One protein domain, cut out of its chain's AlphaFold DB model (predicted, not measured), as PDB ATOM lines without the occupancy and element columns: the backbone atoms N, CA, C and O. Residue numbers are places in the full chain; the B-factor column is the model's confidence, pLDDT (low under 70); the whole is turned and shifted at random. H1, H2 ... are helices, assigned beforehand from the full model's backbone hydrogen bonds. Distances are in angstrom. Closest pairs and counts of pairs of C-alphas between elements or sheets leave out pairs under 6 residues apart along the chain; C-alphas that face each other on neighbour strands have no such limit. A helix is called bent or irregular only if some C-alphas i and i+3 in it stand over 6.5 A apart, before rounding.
ATOM      1  N   ASP A  10     -15.822  43.916  23.546       71.25
ATOM      2  CA  ASP A  10     -15.989  45.369  23.634       71.25
ATOM      3  C   ASP A  10     -17.443  45.816  23.434       71.25
ATOM      4  O   ASP A  10     -17.898  46.759  24.079       71.25
ATOM      5  N   ASP A  11     -18.188  45.145  22.552       68.94
ATOM      6  CA  ASP A  11     -19.600  45.456  22.306       68.94
ATOM      7  C   ASP A  11     -20.476  44.944  23.460       68.94
ATOM      8  O   ASP A  11     -21.411  45.629  23.876       68.94
ATOM      9  N   MET A  12     -20.117  43.798  24.050       67.00
ATOM     10  CA  MET A  12     -20.743  43.314  25.282       67.00
ATOM     11  C   MET A  12     -20.468  44.252  26.457       67.00
ATOM     12  O   MET A  12     -21.394  44.593  27.178       67.00
ATOM     13  N   MET A  13     -19.233  44.726  26.639       68.69
ATOM     14  CA  MET A  13     -18.902  45.671  27.714       68.69
ATOM     15  C   MET A  13     -19.635  47.004  27.542       68.69
ATOM     16  O   MET A  13     -20.157  47.544  28.512       68.69
ATOM     17  N   LYS A  14     -19.754  47.504  26.305       71.44
ATOM     18  CA  LYS A  14     -20.523  48.722  26.014       71.44
ATOM     19  C   LYS A  14     -22.001  48.577  26.326       71.44
ATOM     20  O   LYS A  14     -22.594  49.554  26.750       71.44
ATOM     21  N   MET A  15     -22.599  47.403  26.143       67.81
ATOM     22  CA  MET A  15     -24.013  47.171  26.465       67.81
ATOM     23  C   MET A  15     -24.326  47.378  27.956       67.81
ATOM     24  O   MET A  15     -25.444  47.762  28.288       67.81
ATOM     25  N   PHE A  16     -23.343  47.166  28.834       70.25
ATOM     26  CA  PHE A  16     -23.472  47.354  30.282       70.25
ATOM     27  C   PHE A  16     -22.925  48.701  30.776       70.25
ATOM     28  O   PHE A  16     -23.002  48.988  31.968       70.25
ATOM     29  N   ASP A  17     -22.394  49.540  29.882       73.25
ATOM     30  CA  ASP A  17     -21.955  50.887  30.235       73.25
ATOM     31  C   ASP A  17     -23.156  51.757  30.666       73.25
ATOM     32  O   ASP A  17     -24.205  51.709  30.010       73.25
ATOM     33  N   PRO A  18     -23.036  52.572  31.735       68.62
ATOM     34  CA  PRO A  18     -24.137  53.384  32.247       68.62
ATOM     35  C   PRO A  18     -24.818  54.277  31.206       68.62
ATOM     36  O   PRO A  18     -26.032  54.474  31.293       68.62
ATOM     37  N   ASP A  19     -24.081  54.803  30.225       74.88
ATOM     38  CA  ASP A  19     -24.648  55.673  29.194       74.88
ATOM     39  C   ASP A  19     -25.396  54.862  28.129       74.88
ATOM     40  O   ASP A  19     -26.470  55.265  27.673       74.88
ATOM     41  N   SER A  20     -24.885  53.683  27.763       77.50
ATOM     42  CA  SER A  20     -25.577  52.748  26.864       77.50
ATOM     43  C   SER A  20     -26.865  52.214  27.480       77.50
ATOM     44  O   SER A  20     -27.902  52.182  26.817       77.50
ATOM     45  N   VAL A  21     -26.811  51.846  28.760       72.62
ATOM     46  CA  VAL A  21     -27.962  51.422  29.562       72.62
ATOM     47  C   VAL A  21     -28.978  52.558  29.608       72.62
ATOM     48  O   VAL A  21     -30.122  52.368  29.204       72.62
ATOM     49  N   ALA A  22     -28.568  53.767  30.002       73.44
ATOM     50  CA  ALA A  22     -29.455  54.929  30.037       73.44
ATOM     51  C   ALA A  22     -30.115  55.197  28.677       73.44
ATOM     52  O   ALA A  22     -31.317  55.443  28.610       73.44
ATOM     53  N   LYS A  23     -29.356  55.083  27.583       76.38
ATOM     54  CA  LYS A  23     -29.877  55.246  26.224       76.38
ATOM     55  C   LYS A  23     -30.877  54.159  25.847       76.38
ATOM     56  O   LYS A  23     -31.822  54.453  25.126       76.38
ATOM     57  N   MET A  24     -30.696  52.929  26.311       74.06
ATOM     58  CA  MET A  24     -31.623  51.828  26.052       74.06
ATOM     59  C   MET A  24     -32.965  52.012  26.766       74.06
ATOM     60  O   MET A  24     -34.003  51.644  26.221       74.06
ATOM     61  N   PHE A  25     -32.940  52.641  27.941       73.81
ATOM     62  CA  PHE A  25     -34.125  53.023  28.709       73.81
ATOM     63  C   PHE A  25     -34.642  54.437  28.380       73.81
ATOM     64  O   PHE A  25     -35.597  54.902  29.008       73.81
ATOM     65  N   ASP A  26     -34.046  55.129  27.399       77.75
ATOM     66  CA  ASP A  26     -34.577  56.395  26.884       77.75
ATOM     67  C   ASP A  26     -35.911  56.121  26.166       77.75
ATOM     68  O   ASP A  26     -35.986  55.193  25.348       77.75
ATOM     69  N   PRO A  27     -36.962  56.926  26.411       72.75
ATOM     70  CA  PRO A  27     -38.276  56.684  25.832       72.75
ATOM     71  C   PRO A  27     -38.241  56.659  24.302       72.75
ATOM     72  O   PRO A  27     -38.938  55.870  23.675       72.75
ATOM     73  N   ARG A  28     -37.384  57.467  23.670       80.00
ATOM     74  CA  ARG A  28     -37.259  57.502  22.207       80.00
ATOM     75  C   ARG A  28     -36.614  56.233  21.673       80.00
ATOM     76  O   ARG A  28     -37.040  55.740  20.634       80.00
ATOM     77  N   SER A  29     -35.621  55.694  22.376       82.00
ATOM     78  CA  SER A  29     -34.996  54.420  22.011       82.00
ATOM     79  C   SER A  29     -35.968  53.258  22.170       82.00
ATOM     80  O   SER A  29     -36.057  52.418  21.279       82.00
ATOM     81  N   MET A  30     -36.730  53.232  23.267       76.50
ATOM     82  CA  MET A  30     -37.752  52.210  23.492       76.50
ATOM     83  C   MET A  30     -38.865  52.282  22.445       76.50
ATOM     84  O   MET A  30     -39.206  51.254  21.864       76.50
ATOM     85  N   MET A  31     -39.364  53.483  22.122       78.94
ATOM     86  CA  MET A  31     -40.313  53.661  21.017       78.94
ATOM     87  C   MET A  31     -39.732  53.149  19.708       78.94
ATOM     88  O   MET A  31     -40.366  52.342  19.044       78.94
ATOM     89  N   ALA A  32     -38.511  53.553  19.356       82.12
ATOM     90  CA  ALA A  32     -37.879  53.133  18.110       82.12
ATOM     91  C   ALA A  32     -37.686  51.609  18.021       82.12
ATOM     92  O   ALA A  32     -37.834  51.037  16.944       82.12
ATOM     93  N   ALA A  33     -37.376  50.945  19.138       77.31
ATOM     94  CA  ALA A  33     -37.226  49.493  19.190       77.31
ATOM     95  C   ALA A  33     -38.559  48.753  19.000       77.31
ATOM     96  O   ALA A  33     -38.582  47.650  18.453       77.31
ATOM     97  N   PHE A  34     -39.661  49.359  19.437       75.19
ATOM     98  CA  PHE A  34     -40.985  48.744  19.444       75.19
ATOM     99  C   PHE A  34     -41.853  49.133  18.240       75.19
ATOM    100  O   PHE A  34     -42.764  48.398  17.862       75.19
ATOM    101  N   GLU A  35     -41.531  50.250  17.588       79.19
ATOM    102  CA  GLU A  35     -42.218  50.791  16.414       79.19
ATOM    103  C   GLU A  35     -42.431  49.760  15.288       79.19
ATOM    104  O   GLU A  35     -43.534  49.712  14.744       79.19
ATOM    105  N   PRO A  36     -41.468  48.876  14.948       79.75
ATOM    106  CA  PRO A  36     -41.672  47.874  13.899       79.75
ATOM    107  C   PRO A  36     -42.659  46.762  14.280       79.75
ATOM    108  O   PRO A  36     -43.143  46.051  13.404       79.75
ATOM    109  N   GLN A  37     -42.912  46.567  15.578       73.69
ATOM    110  CA  GLN A  37     -43.706  45.458  16.120       73.69
ATOM    111  C   GLN A  37     -45.058  45.912  16.676       73.69
ATOM    112  O   GLN A  37     -45.842  45.080  17.134       73.69
ATOM    113  N   LYS A  38     -45.343  47.219  16.651       80.25
ATOM    114  CA  LYS A  38     -46.571  47.762  17.224       80.25
ATOM    115  C   LYS A  38     -47.803  47.350  16.400       80.25
ATOM    116  O   LYS A  38     -47.791  47.474  15.169       80.25
ATOM    117  N   PRO A  39     -48.893  46.906  17.043       81.69
ATOM    118  CA  PRO A  39     -50.179  46.748  16.379       81.69
ATOM    119  C   PRO A  39     -50.705  48.071  15.814       81.69
ATOM    120  O   PRO A  39     -50.414  49.159  16.320       81.69
ATOM    121  N   LYS A  40     -51.526  47.980  14.763       80.56
ATOM    122  CA  LYS A  40     -52.247  49.146  14.239       80.56
ATOM    123  C   LYS A  40     -53.180  49.695  15.319       80.56
ATOM    124  O   LYS A  40     -53.886  48.928  15.956       80.56
ATOM    125  N   GLY A  41     -53.200  51.016  15.487       80.56
ATOM    126  CA  GLY A  41     -54.047  51.682  16.482       80.56
ATOM    127  C   GLY A  41     -53.458  51.749  17.894       80.56
ATOM    128  O   GLY A  41     -54.069  52.377  18.749       80.56
ATOM    129  N   LEU A  42     -52.273  51.173  18.142       85.00
ATOM    130  CA  LEU A  42     -51.585  51.328  19.424       85.00
ATOM    131  C   LEU A  42     -50.931  52.716  19.539       85.00
ATOM    132  O   LEU A  42     -50.014  53.042  18.776       85.00
ATOM    133  N   ASP A  43     -51.365  53.502  20.525       86.94
ATOM    134  CA  ASP A  43     -50.764  54.794  20.871       86.94
ATOM    135  C   ASP A  43     -49.660  54.639  21.930       86.94
ATOM    136  O   ASP A  43     -49.860  54.828  23.131       86.94
ATOM    137  N   LEU A  44     -48.458  54.294  21.467       81.81
ATOM    138  CA  LEU A  44     -47.283  54.182  22.336       81.81
ATOM    139  C   LEU A  44     -46.885  55.519  22.976       81.81
ATOM    140  O   LEU A  44     -46.377  55.525  24.097       81.81
ATOM    141  N   ALA A  45     -47.099  56.638  22.279       83.62
ATOM    142  CA  ALA A  45     -46.720  57.954  22.779       83.62
ATOM    143  C   ALA A  45     -47.603  58.351  23.969       83.62
ATOM    144  O   ALA A  45     -47.075  58.747  25.009       83.62
ATOM    145  N   GLY A  46     -48.919  58.152  23.852       86.56
ATOM    146  CA  GLY A  46     -49.865  58.367  24.945       86.56
ATOM    147  C   GLY A  46     -49.588  57.469  26.153       86.56
ATOM    148  O   GLY A  46     -49.553  57.950  27.284       86.56
ATOM    149  N   ILE A  47     -49.289  56.183  25.933       85.69
ATOM    150  CA  ILE A  47     -48.913  55.257  27.018       85.69
ATOM    151  C   ILE A  47     -47.657  55.741  27.749       85.69
ATOM    152  O   ILE A  47     -47.605  55.732  28.981       85.69
ATOM    153  N   MET A  48     -46.636  56.176  27.010       83.81
ATOM    154  CA  MET A  48     -45.413  56.703  27.611       83.81
ATOM    155  C   MET A  48     -45.647  57.988  28.392       83.81
ATOM    156  O   MET A  48     -45.077  58.149  29.469       83.81
ATOM    157  N   GLU A  49     -46.473  58.891  27.874       86.06
ATOM    158  CA  GLU A  49     -46.814  60.132  28.561       86.06
ATOM    159  C   GLU A  49     -47.569  59.854  29.869       86.06
ATOM    160  O   GLU A  49     -47.179  60.363  30.924       86.06
ATOM    161  N   ASN A  50     -48.550  58.950  29.834       87.31
ATOM    162  CA  ASN A  50     -49.307  58.516  31.012       87.31
ATOM    163  C   ASN A  50     -48.413  57.861  32.074       87.31
ATOM    164  O   ASN A  50     -48.637  58.022  33.274       87.31
ATOM    165  N   ASN A  51     -47.359  57.168  31.640       82.31
ATOM    166  CA  ASN A  51     -46.417  56.466  32.509       82.31
ATOM    167  C   ASN A  51     -45.091  57.211  32.707       82.31
ATOM    168  O   ASN A  51     -44.131  56.628  33.214       82.31
ATOM    169  N   LYS A  52     -45.016  58.502  32.357       84.25
ATOM    170  CA  LYS A  52     -43.766  59.278  32.359       84.25
ATOM    171  C   LYS A  52     -43.005  59.187  33.683       84.25
ATOM    172  O   LYS A  52     -41.795  58.984  33.684       84.25
ATOM    173  N   ARG A  53     -43.715  59.282  34.813       81.12
ATOM    174  CA  ARG A  53     -43.116  59.177  36.156       81.12
ATOM    175  C   ARG A  53     -42.492  57.805  36.416       81.12
ATOM    176  O   ARG A  53     -41.395  57.737  36.962       81.12
ATOM    177  N   ASN A  54     -43.170  56.733  36.005       79.38
ATOM    178  CA  ASN A  54     -42.651  55.368  36.117       79.38
ATOM    179  C   ASN A  54     -41.404  55.211  35.240       79.38
ATOM    180  O   ASN A  54     -40.391  54.685  35.682       79.38
ATOM    181  N   PHE A  55     -41.432  55.780  34.034       78.38
ATOM    182  CA  PHE A  55     -40.290  55.802  33.123       78.38
ATOM    183  C   PHE A  55     -39.065  56.509  33.709       78.38
ATOM    184  O   PHE A  55     -37.962  55.971  33.666       78.38
ATOM    185  N   GLU A  56     -39.246  57.708  34.265       80.06
ATOM    186  CA  GLU A  56     -38.173  58.491  34.887       80.06
ATOM    187  C   GLU A  56     -37.589  57.775  36.117       80.06
ATOM    188  O   GLU A  56     -36.364  57.737  36.299       80.06
ATOM    189  N   ALA A  57     -38.450  57.157  36.932       77.88
ATOM    190  CA  ALA A  57     -38.042  56.348  38.077       77.88
ATOM    191  C   ALA A  57     -37.241  55.113  37.636       77.88
ATOM    192  O   ALA A  57     -36.144  54.883  38.147       77.88
ATOM    193  N   MET A  58     -37.734  54.380  36.634       75.44
ATOM    194  CA  MET A  58     -37.045  53.243  36.026       75.44
ATOM    195  C   MET A  58     -35.676  53.653  35.475       75.44
ATOM    196  O   MET A  58     -34.685  53.000  35.778       75.44
ATOM    197  N   GLN A  59     -35.575  54.753  34.722       75.75
ATOM    198  CA  GLN A  59     -34.301  55.225  34.162       75.75
ATOM    199  C   GLN A  59     -33.274  55.551  35.253       75.75
ATOM    200  O   GLN A  59     -32.111  55.152  35.168       75.75
ATOM    201  N   THR A  60     -33.716  56.254  36.297       75.50
ATOM    202  CA  THR A  60     -32.868  56.640  37.431       75.50
ATOM    203  C   THR A  60     -32.382  55.409  38.193       75.50
ATOM    204  O   THR A  60     -31.190  55.280  38.482       75.50
ATOM    205  N   ALA A  61     -33.291  54.480  38.484       71.38
ATOM    206  CA  ALA A  61     -32.981  53.261  39.213       71.38
ATOM    207  C   ALA A  61     -32.122  52.291  38.379       71.38
ATOM    208  O   ALA A  61     -31.172  51.719  38.909       71.38
ATOM    209  N   ASN A  62     -32.353  52.190  37.067       69.50
ATOM    210  CA  ASN A  62     -31.543  51.381  36.153       69.50
ATOM    211  C   ASN A  62     -30.116  51.910  36.028       69.50
ATOM    212  O   ASN A  62     -29.179  51.119  36.044       69.50
ATOM    213  N   LYS A  63     -29.924  53.234  35.967       69.56
ATOM    214  CA  LYS A  63     -28.585  53.837  35.967       69.56
ATOM    215  C   LYS A  63     -27.815  53.515  37.254       69.56
ATOM    216  O   LYS A  63     -26.615  53.264  37.201       69.56
ATOM    217  N   ALA A  64     -28.502  53.490  38.397       65.31
ATOM    218  CA  ALA A  64     -27.906  53.128  39.680       65.31
ATOM    219  C   ALA A  64     -27.621  51.616  39.804       65.31
ATOM    220  O   ALA A  64     -26.585  51.232  40.340       65.31
ATOM    221  N   ALA A  65     -28.515  50.762  39.294       64.75
ATOM    222  CA  ALA A  65     -28.407  49.306  39.379       64.75
ATOM    223  C   ALA A  65     -27.429  48.701  38.354       64.75
ATOM    224  O   ALA A  65     -26.703  47.765  38.685       64.75
ATOM    225  N   ALA A  66     -27.356  49.242  37.134       62.66
ATOM    226  CA  ALA A  66     -26.471  48.742  36.080       62.66
ATOM    227  C   ALA A  66     -24.982  48.930  36.398       62.66
ATOM    228  O   ALA A  66     -24.162  48.112  35.996       62.66
ATOM    229  N   ALA A  67     -24.638  49.947  37.194       57.88
ATOM    230  CA  ALA A  67     -23.286  50.111  37.720       57.88
ATOM    231  C   ALA A  67     -22.887  49.000  38.718       57.88
ATOM    232  O   ALA A  67     -21.705  48.862  39.026       57.88
ATOM    233  N   ALA A  68     -23.853  48.225  39.230       55.41
ATOM    234  CA  ALA A  68     -23.658  47.293  40.336       55.41
ATOM    235  C   ALA A  68     -24.021  45.829  40.024       55.41
ATOM    236  O   ALA A  68     -23.543  44.949  40.738       55.41
ATOM    237  N   ASN A  69     -24.862  45.528  39.019       63.00
ATOM    238  CA  ASN A  69     -25.378  44.163  38.856       63.00
ATOM    239  C   ASN A  69     -25.807  43.810  37.415       63.00
ATOM    240  O   ASN A  69     -26.856  44.243  36.941       63.00
ATOM    241  N   LYS A  70     -25.020  42.981  36.715       63.47
ATOM    242  CA  LYS A  70     -25.321  42.501  35.351       63.47
ATOM    243  C   LYS A  70     -26.607  41.660  35.297       63.47
ATOM    244  O   LYS A  70     -27.422  41.839  34.393       63.47
ATOM    245  N   ASP A  71     -26.827  40.816  36.304       68.44
ATOM    246  CA  ASP A  71     -27.999  39.936  36.415       68.44
ATOM    247  C   ASP A  71     -29.317  40.717  36.464       68.44
ATOM    248  O   ASP A  71     -30.364  40.234  36.039       68.44
ATOM    249  N   PHE A  72     -29.283  41.951  36.968       69.81
ATOM    250  CA  PHE A  72     -30.454  42.818  37.009       69.81
ATOM    251  C   PHE A  72     -30.962  43.165  35.605       69.81
ATOM    252  O   PHE A  72     -32.166  43.120  35.348       69.81
ATOM    253  N   TYR A  73     -30.042  43.479  34.693       68.44
ATOM    254  CA  TYR A  73     -30.389  43.813  33.319       68.44
ATOM    255  C   TYR A  73     -31.008  42.608  32.595       68.44
ATOM    256  O   TYR A  73     -32.030  42.735  31.921       68.44
ATOM    257  N   GLU A  74     -30.426  41.421  32.783       73.31
ATOM    258  CA  GLU A  74     -30.952  40.177  32.211       73.31
ATOM    259  C   GLU A  74     -32.380  39.899  32.711       73.31
ATOM    260  O   GLU A  74     -33.260  39.560  31.915       73.31
ATOM    261  N   LYS A  75     -32.650  40.152  33.999       76.31
ATOM    262  CA  LYS A  75     -33.992  40.034  34.587       76.31
ATOM    263  C   LYS A  75     -34.984  41.051  34.018       76.31
ATOM    264  O   LYS A  75     -36.105  40.664  33.702       76.31
ATOM    265  N   GLN A  76     -34.604  42.318  33.830       74.38
ATOM    266  CA  GLN A  76     -35.505  43.307  33.217       74.38
ATOM    267  C   GLN A  76     -35.897  42.934  31.785       74.38
ATOM    268  O   GLN A  76     -37.071  43.010  31.421       74.38
ATOM    269  N   MET A  77     -34.934  42.471  30.987       79.31
ATOM    270  CA  MET A  77     -35.222  41.992  29.637       79.31
ATOM    271  C   MET A  77     -36.101  40.738  29.653       79.31
ATOM    272  O   MET A  77     -36.950  40.578  28.775       79.31
ATOM    273  N   ALA A  78     -35.929  39.853  30.638       82.62
ATOM    274  CA  ALA A  78     -36.781  38.680  30.803       82.62
ATOM    275  C   ALA A  78     -38.242  39.067  31.092       82.62
ATOM    276  O   ALA A  78     -39.120  38.585  30.380       82.62
ATOM    277  N   VAL A  79     -38.487  39.991  32.034       85.75
ATOM    278  CA  VAL A  79     -39.833  40.509  32.368       85.75
ATOM    279  C   VAL A  79     -40.551  41.020  31.122       85.75
ATOM    280  O   VAL A  79     -41.664  40.597  30.812       85.75
ATOM    281  N   PHE A  80     -39.895  41.910  30.378       84.31
ATOM    282  CA  PHE A  80     -40.470  42.491  29.172       84.31
ATOM    283  C   PHE A  80     -40.786  41.422  28.121       84.31
ATOM    284  O   PHE A  80     -41.891  41.365  27.581       84.31
ATOM    285  N   ASN A  81     -39.831  40.529  27.852       83.56
ATOM    286  CA  ASN A  81     -40.015  39.456  26.880       83.56
ATOM    287  C   ASN A  81     -41.143  38.496  27.271       83.56
ATOM    288  O   ASN A  81     -41.844  37.996  26.391       83.56
ATOM    289  N   GLU A  82     -41.307  38.203  28.557       87.00
ATOM    290  CA  GLU A  82     -42.353  37.317  29.057       87.00
ATOM    291  C   GLU A  82     -43.745  37.920  28.864       87.00
ATOM    292  O   GLU A  82     -44.617  37.264  28.291       87.00
ATOM    293  N   LEU A  83     -43.928  39.194  29.218       87.12
ATOM    294  CA  LEU A  83     -45.192  39.905  29.014       87.12
ATOM    295  C   LEU A  83     -45.551  40.015  27.534       87.12
ATOM    296  O   LEU A  83     -46.687  39.747  27.145       87.12
ATOM    297  N   MET A  84     -44.566  40.310  26.685       85.69
ATOM    298  CA  MET A  84     -44.759  40.371  25.237       85.69
ATOM    299  C   MET A  84     -45.103  39.013  24.624       85.69
ATOM    300  O   MET A  84     -45.939  38.929  23.722       85.69
ATOM    301  N   LYS A  85     -44.507  37.925  25.125       87.06
ATOM    302  CA  LYS A  85     -44.892  36.560  24.737       87.06
ATOM    303  C   LYS A  85     -46.305  36.224  25.202       87.06
ATOM    304  O   LYS A  85     -47.043  35.614  24.432       87.06
ATOM    305  N   GLY A  86     -46.677  36.634  26.416       86.00
ATOM    306  CA  GLY A  86     -48.033  36.518  26.945       86.00
ATOM    307  C   GLY A  86     -49.038  37.207  26.027       86.00
ATOM    308  O   GLY A  86     -49.921  36.547  25.488       86.00
ATOM    309  N   ALA A  87     -48.825  38.492  25.737       84.62
ATOM    310  CA  ALA A  87     -49.624  39.268  24.790       84.62
ATOM    311  C   ALA A  87     -49.747  38.575  23.421       84.62
ATOM    312  O   ALA A  87     -50.847  38.399  22.895       84.62
ATOM    313  N   ALA A  88     -48.628  38.105  22.861       83.88
ATOM    314  CA  ALA A  88     -48.618  37.404  21.582       83.88
ATOM    315  C   ALA A  88     -49.359  36.059  21.610       83.88
ATOM    316  O   ALA A  88     -49.931  35.657  20.595       83.88
ATOM    317  N   ALA A  89     -49.358  35.352  22.740       86.06
ATOM    318  CA  ALA A  89     -50.139  34.135  22.917       86.06
ATOM    319  C   ALA A  89     -51.642  34.439  22.940       86.06
ATOM    320  O   ALA A  89     -52.390  33.753  22.246       86.06
ATOM    321  N   GLN A  90     -52.063  35.503  23.630       84.06
ATOM    322  CA  GLN A  90     -53.472  35.915  23.659       84.06
ATOM    323  C   GLN A  90     -53.965  36.407  22.299       84.06
ATOM    324  O   GLN A  90     -55.075  36.097  21.881       84.06
ATOM    325  N   MET A  91     -53.119  37.071  21.511       80.81
ATOM    326  CA  MET A  91     -53.507  37.415  20.141       80.81
ATOM    327  C   MET A  91     -53.847  36.187  19.284       80.81
ATOM    328  O   MET A  91     -54.701  36.272  18.403       80.81
ATOM    329  N   LYS A  92     -53.198  35.039  19.520       79.38
ATOM    330  CA  LYS A  92     -53.480  33.801  18.773       79.38
ATOM    331  C   LYS A  92     -54.838  33.198  19.131       79.38
ATOM    332  O   LYS A  92     -55.353  32.403  18.348       79.38
ATOM    333  N   THR A  93     -55.421  33.565  20.274       77.06
ATOM    334  CA  THR A  93     -56.733  33.073  20.715       77.06
ATOM    335  C   THR A  93     -57.892  33.949  20.240       77.06
ATOM    336  O   THR A  93     -59.037  33.530  20.373       77.06
ATOM    337  N   LEU A  94     -57.624  35.116  19.633       73.38
ATOM    338  CA  LEU A  94     -58.647  36.084  19.202       73.38
ATOM    339  C   LEU A  94     -59.607  35.590  18.095       73.38
ATOM    340  O   LEU A  94     -60.638  36.217  17.876       73.38
ATOM    341  N   GLY A  95     -59.345  34.445  17.452       68.00
ATOM    342  CA  GLY A  95     -60.323  33.753  16.595       68.00
ATOM    343  C   GLY A  95     -60.872  34.567  15.405       68.00
ATOM    344  O   GLY A  95     -60.308  35.576  14.998       68.00
ATOM    345  N   SER A  96     -61.970  34.090  14.803       62.75
ATOM    346  CA  SER A  96     -62.582  34.601  13.556       62.75
ATOM    347  C   SER A  96     -63.419  35.884  13.716       62.75
ATOM    348  O   SER A  96     -64.451  36.025  13.057       62.75
ATOM    349  N   ALA A  97     -63.024  36.799  14.601       72.31
ATOM    350  CA  ALA A  97     -63.685  38.095  14.735       72.31
ATOM    351  C   ALA A  97     -63.461  38.977  13.481       72.31
ATOM    352  O   ALA A  97     -62.539  38.726  12.694       72.31
ATOM    353  N   PRO A  98     -64.293  40.009  13.249       77.75
ATOM    354  CA  PRO A  98     -64.062  40.975  12.181       77.75
ATOM    355  C   PRO A  98     -62.659  41.606  12.285       77.75
ATOM    356  O   PRO A  98     -62.204  41.893  13.393       77.75
ATOM    357  N   PRO A  99     -61.966  41.881  11.161       77.75
ATOM    358  CA  PRO A  99     -60.591  42.392  11.178       77.75
ATOM    359  C   PRO A  99     -60.382  43.669  12.006       77.75
ATOM    360  O   PRO A  99     -59.310  43.863  12.573       77.75
ATOM    361  N   GLU A 100     -61.394  44.534  12.079       78.31
ATOM    362  CA  GLU A 100     -61.359  45.774  12.863       78.31
ATOM    363  C   GLU A 100     -61.416  45.511  14.374       78.31
ATOM    364  O   GLU A 100     -60.665  46.123  15.132       78.31
ATOM    365  N   GLU A 101     -62.232  44.548  14.805       79.88
ATOM    366  CA  GLU A 101     -62.341  44.133  16.209       79.88
ATOM    367  C   GLU A 101     -61.069  43.406  16.667       79.88
ATOM    368  O   GLU A 101     -60.564  43.649  17.763       79.88
ATOM    369  N   ILE A 102     -60.483  42.582  15.788       81.94
ATOM    370  CA  ILE A 102     -59.172  41.968  16.026       81.94
ATOM    371  C   ILE A 102     -58.111  43.057  16.202       81.94
ATOM    372  O   ILE A 102     -57.337  42.996  17.152       81.94
ATOM    373  N   ALA A 103     -58.067  44.062  15.323       81.19
ATOM    374  CA  ALA A 103     -57.072  45.129  15.410       81.19
ATOM    375  C   ALA A 103     -57.195  45.948  16.707       81.19
ATOM    376  O   ALA A 103     -56.176  46.248  17.329       81.19
ATOM    377  N   GLN A 104     -58.419  46.262  17.149       83.94
ATOM    378  CA  GLN A 104     -58.649  46.936  18.432       83.94
ATOM    379  C   GLN A 104     -58.172  46.091  19.614       83.94
ATOM    380  O   GLN A 104     -57.358  46.563  20.405       83.94
ATOM    381  N   LYS A 105     -58.578  44.819  19.689       85.50
ATOM    382  CA  LYS A 105     -58.145  43.916  20.765       85.50
ATOM    383  C   LYS A 105     -56.630  43.707  20.780       85.50
ATOM    384  O   LYS A 105     -56.024  43.634  21.843       85.50
ATOM    385  N   GLN A 106     -55.987  43.656  19.612       83.50
ATOM    386  CA  GLN A 106     -54.525  43.595  19.520       83.50
ATOM    387  C   GLN A 106     -53.860  44.845  20.107       83.50
ATOM    388  O   GLN A 106     -52.876  44.718  20.837       83.50
ATOM    389  N   ALA A 107     -54.387  46.037  19.810       86.06
ATOM    390  CA  ALA A 107     -53.884  47.283  20.376       86.06
ATOM    391  C   ALA A 107     -54.093  47.339  21.899       86.06
ATOM    392  O   ALA A 107     -53.167  47.705  22.616       86.06
ATOM    393  N   GLU A 108     -55.250  46.911  22.406       88.00
ATOM    394  CA  GLU A 108     -55.538  46.865  23.846       88.00
ATOM    395  C   GLU A 108     -54.604  45.904  24.595       88.00
ATOM    396  O   GLU A 108     -53.961  46.304  25.565       88.00
ATOM    397  N   ILE A 109     -54.452  44.667  24.107       89.31
ATOM    398  CA  ILE A 109     -53.585  43.653  24.728       89.31
ATOM    399  C   ILE A 109     -52.123  44.121  24.740       89.31
ATOM    400  O   ILE A 109     -51.434  43.982  25.750       89.31
ATOM    401  N   TYR A 110     -51.628  44.692  23.637       86.94
ATOM    402  CA  TYR A 110     -50.253  45.198  23.588       86.94
ATOM    403  C   TYR A 110     -50.062  46.444  24.446       86.94
ATOM    404  O   TYR A 110     -49.023  46.575  25.089       86.94
ATOM    405  N   GLY A 111     -51.040  47.350  24.474       87.94
ATOM    406  CA  GLY A 111     -50.998  48.528  25.332       87.94
ATOM    407  C   GLY A 111     -50.915  48.139  26.802       87.94
ATOM    408  O   GLY A 111     -49.993  48.565  27.497       87.94
ATOM    409  N   ALA A 112     -51.787  47.228  27.238       89.50
ATOM    410  CA  ALA A 112     -51.772  46.683  28.590       89.50
ATOM    411  C   ALA A 112     -50.439  45.989  28.916       89.50
ATOM    412  O   ALA A 112     -49.888  46.183  30.000       89.50
ATOM    413  N   ALA A 113     -49.872  45.231  27.972       87.88
ATOM    414  CA  ALA A 113     -48.584  44.573  28.172       87.88
ATOM    415  C   ALA A 113     -47.448  45.585  28.363       87.88
ATOM    416  O   ALA A 113     -46.620  45.414  29.258       87.88
ATOM    417  N   VAL A 114     -47.421  46.663  27.573       85.62
ATOM    418  CA  VAL A 114     -46.437  47.743  27.718       85.62
ATOM    419  C   VAL A 114     -46.593  48.436  29.074       85.62
ATOM    420  O   VAL A 114     -45.607  48.582  29.794       85.62
ATOM    421  N   GLU A 115     -47.810  48.803  29.472       88.12
ATOM    422  CA  GLU A 115     -48.076  49.457  30.762       88.12
ATOM    423  C   GLU A 115     -47.666  48.594  31.963       88.12
ATOM    424  O   GLU A 115     -46.981  49.064  32.883       88.12
ATOM    425  N   GLN A 116     -48.021  47.307  31.941       89.88
ATOM    426  CA  GLN A 116     -47.638  46.365  32.992       89.88
ATOM    427  C   GLN A 116     -46.123  46.155  33.038       89.88
ATOM    428  O   GLN A 116     -45.543  46.131  34.125       89.88
ATOM    429  N   SER A 117     -45.466  46.095  31.875       85.69
ATOM    430  CA  SER A 117     -44.006  45.991  31.789       85.69
ATOM    431  C   SER A 117     -43.324  47.176  32.462       85.69
ATOM    432  O   SER A 117     -42.417  46.987  33.269       85.69
ATOM    433  N   LEU A 118     -43.769  48.402  32.169       84.12
ATOM    434  CA  LEU A 118     -43.196  49.619  32.752       84.12
ATOM    435  C   LEU A 118     -43.348  49.645  34.271       84.12
ATOM    436  O   LEU A 118     -42.404  49.988  34.987       84.12
ATOM    437  N   THR A 119     -44.513  49.232  34.763       86.56
ATOM    438  CA  THR A 119     -44.791  49.161  36.199       86.56
ATOM    439  C   THR A 119     -43.862  48.159  36.889       86.56
ATOM    440  O   THR A 119     -43.150  48.521  37.825       86.56
ATOM    441  N   ILE A 120     -43.791  46.924  36.381       87.19
ATOM    442  CA  ILE A 120     -42.983  45.853  36.983       87.19
ATOM    443  C   ILE A 120     -41.484  46.169  36.892       87.19
ATOM    444  O   ILE A 120     -40.747  45.956  37.852       87.19
ATOM    445  N   MET A 121     -41.007  46.718  35.769       82.38
ATOM    446  CA  MET A 121     -39.599  47.105  35.620       82.38
ATOM    447  C   MET A 121     -39.196  48.221  36.592       82.38
ATOM    448  O   MET A 121     -38.084  48.186  37.122       82.38
ATOM    449  N   THR A 122     -40.097  49.170  36.872       79.44
ATOM    450  CA  THR A 122     -39.872  50.226  37.875       79.44
ATOM    451  C   THR A 122     -39.686  49.624  39.268       79.44
ATOM    452  O   THR A 122     -38.750  49.966  39.986       79.44
ATOM    453  N   GLU A 123     -40.532  48.670  39.636       81.06
ATOM    454  CA  GLU A 123     -40.478  48.010  40.942       81.06
ATOM    455  C   GLU A 123     -39.284  47.075  41.079       81.06
ATOM    456  O   GLU A 123     -38.656  47.012  42.135       81.06
ATOM    457  N   LEU A 124     -38.926  46.384  39.998       78.31
ATOM    458  CA  LEU A 124     -37.712  45.586  39.920       78.31
ATOM    459  C   LEU A 124     -36.484  46.477  40.170       78.31
ATOM    460  O   LEU A 124     -35.609  46.117  40.962       78.31
ATOM    461  N   ALA A 125     -36.440  47.672  39.580       74.94
ATOM    462  CA  ALA A 125     -35.364  48.632  39.805       74.94
ATOM    463  C   ALA A 125     -35.325  49.138  41.262       74.94
ATOM    464  O   ALA A 125     -34.260  49.187  41.889       74.94
ATOM    465  N   ASP A 126     -36.492  49.401  41.848       74.12
ATOM    466  CA  ASP A 126     -36.635  49.770  43.258       74.12
ATOM    467  C   ASP A 126     -36.242  48.651  44.233       74.12
ATOM    468  O   ASP A 126     -35.684  48.929  45.301       74.12
ATOM    469  N   SER A 127     -36.525  47.393  43.888       73.31
ATOM    470  CA  SER A 127     -36.155  46.217  44.681       73.31
ATOM    471  C   SER A 127     -34.650  45.972  44.672       73.31
ATOM    472  O   SER A 127     -34.055  45.683  45.710       73.31
ATOM    473  N   THR A 128     -34.011  46.194  43.525       66.88
ATOM    474  CA  THR A 128     -32.569  46.005  43.346       66.88
ATOM    475  C   THR A 128     -31.775  47.050  44.112       66.88
ATOM    476  O   THR A 128     -30.775  46.713  44.743       66.88
ATOM    477  N   ARG A 129     -32.275  48.292  44.193       62.47
ATOM    478  CA  ARG A 129     -31.729  49.321  45.095       62.47
ATOM    479  C   ARG A 129     -31.758  48.894  46.569       62.47
ATOM    480  O   ARG A 129     -30.936  49.360  47.353       62.47
ATOM    481  N   ARG A 130     -32.712  48.044  46.958       63.91
ATOM    482  CA  ARG A 130     -32.870  47.528  48.329       63.91
ATOM    483  C   ARG A 130     -32.155  46.185  48.550       63.91
ATOM    484  O   ARG A 130     -32.089  45.761  49.696       63.91
ATOM    485  N   ALA A 131     -31.616  45.565  47.492       60.44
ATOM    486  CA  ALA A 131     -30.867  44.303  47.492       60.44
ATOM    487  C   ALA A 131     -31.531  43.169  48.301       60.44
ATOM    488  O   ALA A 131     -30.871  42.526  49.112       60.44
ATOM    489  N   ASN A 132     -32.835  42.936  48.107       59.03
ATOM    490  CA  ASN A 132     -33.580  41.947  48.892       59.03
ATOM    491  C   ASN A 132     -34.096  40.797  48.009       59.03
ATOM    492  O   ASN A 132     -34.777  41.049  47.014       59.03
ATOM    493  N   GLU A 133     -33.779  39.548  48.364       57.00
ATOM    494  CA  GLU A 133     -34.167  38.344  47.604       57.00
ATOM    495  C   GLU A 133     -35.694  38.159  47.557       57.00
ATOM    496  O   GLU A 133     -36.241  37.883  46.489       57.00
ATOM    497  N   ASP A 134     -36.394  38.457  48.657       62.69
ATOM    498  CA  ASP A 134     -37.863  38.390  48.757       62.69
ATOM    499  C   ASP A 134     -38.580  39.264  47.717       62.69
ATOM    500  O   ASP A 134     -39.679  38.957  47.248       62.69
ATOM    501  N   ALA A 135     -37.946  40.370  47.324       69.56
ATOM    502  CA  ALA A 135     -38.522  41.279  46.353       69.56
ATOM    503  C   ALA A 135     -38.437  40.721  44.923       69.56
ATOM    504  O   ALA A 135     -39.325  40.998  44.123       69.56
ATOM    505  N   PHE A 136     -37.444  39.881  44.605       70.50
ATOM    506  CA  PHE A 136     -37.380  39.214  43.301       70.50
ATOM    507  C   PHE A 136     -38.495  38.179  43.132       70.50
ATOM    508  O   PHE A 136     -39.121  38.151  42.073       70.50
ATOM    509  N   SER A 137     -38.790  37.376  44.161       76.38
ATOM    510  CA  SER A 137     -39.912  36.425  44.122       76.38
ATOM    511  C   SER A 137     -41.251  37.142  43.942       76.38
ATOM    512  O   SER A 137     -42.047  36.750  43.095       76.38
ATOM    513  N   SER A 138     -41.458  38.262  44.643       79.88
ATOM    514  CA  SER A 138     -42.659  39.082  44.453       79.88
ATOM    515  C   SER A 138     -42.772  39.642  43.028       79.88
ATOM    516  O   SER A 138     -43.870  39.682  42.479       79.88
ATOM    517  N   ILE A 139     -41.662  40.046  42.399       85.31
ATOM    518  CA  ILE A 139     -41.672  40.490  40.996       85.31
ATOM    519  C   ILE A 139     -42.063  39.346  40.058       85.31
ATOM    520  O   ILE A 139     -42.850  39.573  39.143       85.31
ATOM    521  N   GLN A 140     -41.569  38.130  40.291       82.88
ATOM    522  CA  GLN A 140     -41.937  36.973  39.477       82.88
ATOM    523  C   GLN A 140     -43.445  36.686  39.551       82.88
ATOM    524  O   GLN A 140     -44.098  36.607  38.511       82.88
ATOM    525  N   ASP A 141     -44.019  36.647  40.756       87.25
ATOM    526  CA  ASP A 141     -45.465  36.457  40.944       87.25
ATOM    527  C   ASP A 141     -46.281  37.528  40.204       87.25
ATOM    528  O   ASP A 141     -47.338  37.259  39.625       87.25
ATOM    529  N   ARG A 142     -45.773  38.766  40.184       87.75
ATOM    530  CA  ARG A 142     -46.407  39.877  39.472       87.75
ATOM    531  C   ARG A 142     -46.345  39.740  37.961       87.75
ATOM    532  O   ARG A 142     -47.317  40.110  37.310       87.75
ATOM    533  N   VAL A 143     -45.255  39.215  37.406       88.56
ATOM    534  CA  VAL A 143     -45.167  38.909  35.971       88.56
ATOM    535  C   VAL A 143     -46.186  37.839  35.602       88.56
ATOM    536  O   VAL A 143     -46.952  38.025  34.658       88.56
ATOM    537  N   GLU A 144     -46.272  36.762  36.383       89.31
ATOM    538  CA  GLU A 144     -47.249  35.699  36.140       89.31
ATOM    539  C   GLU A 144     -48.691  36.215  36.219       89.31
ATOM    540  O   GLU A 144     -49.540  35.845  35.401       89.31
ATOM    541  N   GLN A 145     -48.986  37.074  37.198       90.56
ATOM    542  CA  GLN A 145     -50.306  37.681  37.342       90.56
ATOM    543  C   GLN A 145     -50.629  38.619  36.174       90.56
ATOM    544  O   GLN A 145     -51.722  38.541  35.618       90.56
ATOM    545  N   ALA A 146     -49.666  39.437  35.754       90.38
ATOM    546  CA  ALA A 146     -49.787  40.318  34.602       90.38
ATOM    547  C   ALA A 146     -50.082  39.528  33.311       90.38
ATOM    548  O   ALA A 146     -51.056  39.817  32.619       90.38
ATOM    549  N   VAL A 147     -49.354  38.437  33.044       89.00
ATOM    550  CA  VAL A 147     -49.629  37.542  31.900       89.00
ATOM    551  C   VAL A 147     -51.041  36.942  31.957       89.00
ATOM    552  O   VAL A 147     -51.707  36.834  30.922       89.00
ATOM    553  N   LYS A 148     -51.525  36.561  33.146       89.38
ATOM    554  CA  LYS A 148     -52.903  36.073  33.329       89.38
ATOM    555  C   LYS A 148     -53.931  37.168  33.050       89.38
ATOM    556  O   LYS A 148     -54.949  36.883  32.424       89.38
ATOM    557  N   ASP A 149     -53.672  38.394  33.493       88.06
ATOM    558  CA  ASP A 149     -54.569  39.532  33.291       88.06
ATOM    559  C   ASP A 149     -54.652  39.936  31.812       88.06
ATOM    560  O   ASP A 149     -55.746  40.213  31.327       88.06
ATOM    561  N   LEU A 150     -53.545  39.845  31.060       86.56
ATOM    562  CA  LEU A 150     -53.547  40.016  29.598       86.56
ATOM    563  C   LEU A 150     -54.481  39.027  28.881       86.56
ATOM    564  O   LEU A 150     -54.992  39.334  27.810       86.56
ATOM    565  N   GLY A 151     -54.718  37.846  29.458       79.56
ATOM    566  CA  GLY A 151     -55.643  36.842  28.921       79.56
ATOM    567  C   GLY A 151     -57.117  37.068  29.239       79.56
ATOM    568  O   GLY A 151     -57.934  36.209  28.915       79.56
ATOM    569  N   ARG A 152     -57.462  38.170  29.916       77.94
ATOM    570  CA  ARG A 152     -58.847  38.518  30.271       77.94
ATOM    571  C   ARG A 152     -59.470  39.580  29.354       77.94
ATOM    572  O   ARG A 152     -60.642  39.895  29.550       77.94
TER     573      ARG A 152
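What this domain is: This is residues 10 to 152 of the 153 residues of an uncharacterized protein of Hyphomicrobiales bacterium (UniProt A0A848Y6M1). Three long helices, H6, H7 and H8, lie side by side as an up-and-down bundle, each running against the one before it. H4 and H5 pack on H7 at steep tilts, H2 packs on H5, H3 lies beyond H4 and H5, and short H1 lies farthest from the middle, touching no helix. The printed part has 143 residues with eight named helices, H1 to H8 in that order, and no named strand; the class is all helix. It is compact, with a radius of gyration of the C-alphas of 15.8 A, and elongated in outline, spanning 50 by 31 by 29 A.

How they stand to each other: H1, residues 10 to 15, is close to but not clearly touching H2, residues 18 to 24; their closest C-alphas, of Lys 14 and Ser 20, are 6.5 A apart. H3, residues 27 to 37, is irregular, with C-alphas 33 and 36 7.1 A apart. It forms a helical hairpin with H4, residues 44 to 50; they only just touch, with 3 pairs of C-alphas within 8 A, the closest being Met 31 and Leu 44 at 7.1 A. H5, residues 52 to 66, touches H2 at a steep tilt of 38 degrees, opposite ways, with the C-alphas of Pro 18 and Lys 63 closest at 5.8 A. H7, residues 99 to 130, is the hub, touching four helices. Its residues 118 to 129 touch H5 at a steep tilt of 47 degrees, with the C-alphas of Met 58 and Thr 122 closest at 4.5 A. Its residues 111 to 115 touch H4, with the C-alphas of Ile 47 and Glu 115 closest at 7.0 A. H6, residues 70 to 93, and H7 form a helical hairpin at a shallow tilt of 20 degrees; the C-alphas of Phe 80 and Ser 117 are closest, at 5.6 A. H8, residues 133 to 150, forms another with H7 at 7 degrees, with Ser 127 and Ala 135 closest, their C-alphas 5.7 A apart. H6 and H8 touch, running the same way at a shallow tilt of 18 degrees, with the C-alphas of Gly 86 and Val 147 closest at 5.3 A. H5 and H6 touch only at the corner, and only just, with 3 pairs of C-alphas within 8 A; the closest are those of Ala 66 and Tyr 73, 6.9 A apart. Each O i to N i+4 pair is within hydrogen-bond range in H1, H2, H4, H5 and H8, against 5 of 7 in H3, 19 of 20 in H6 and 27 of 28 in H7.

Where its parts are: H1 begins at C-alpha 10, (-15.989, 45.369, 23.634). H5 measures 20.6 A from first to last C-alpha, H6 35.9 A, H7 46.6 A and H8 26.5 A. H8 ends at C-alpha 150, (-53.547, 40.016, 29.598).

The domain as a whole: The two C-alphas farthest apart, of Ala 68 and Pro 98, are 49.6 A apart. The printed part has no cut; the link from H3 to H4 is short and the others are tight. The mean pLDDT of the printed part is 78.2, and 27 residues are under 70, among them 62 to 73 and 128 to 135.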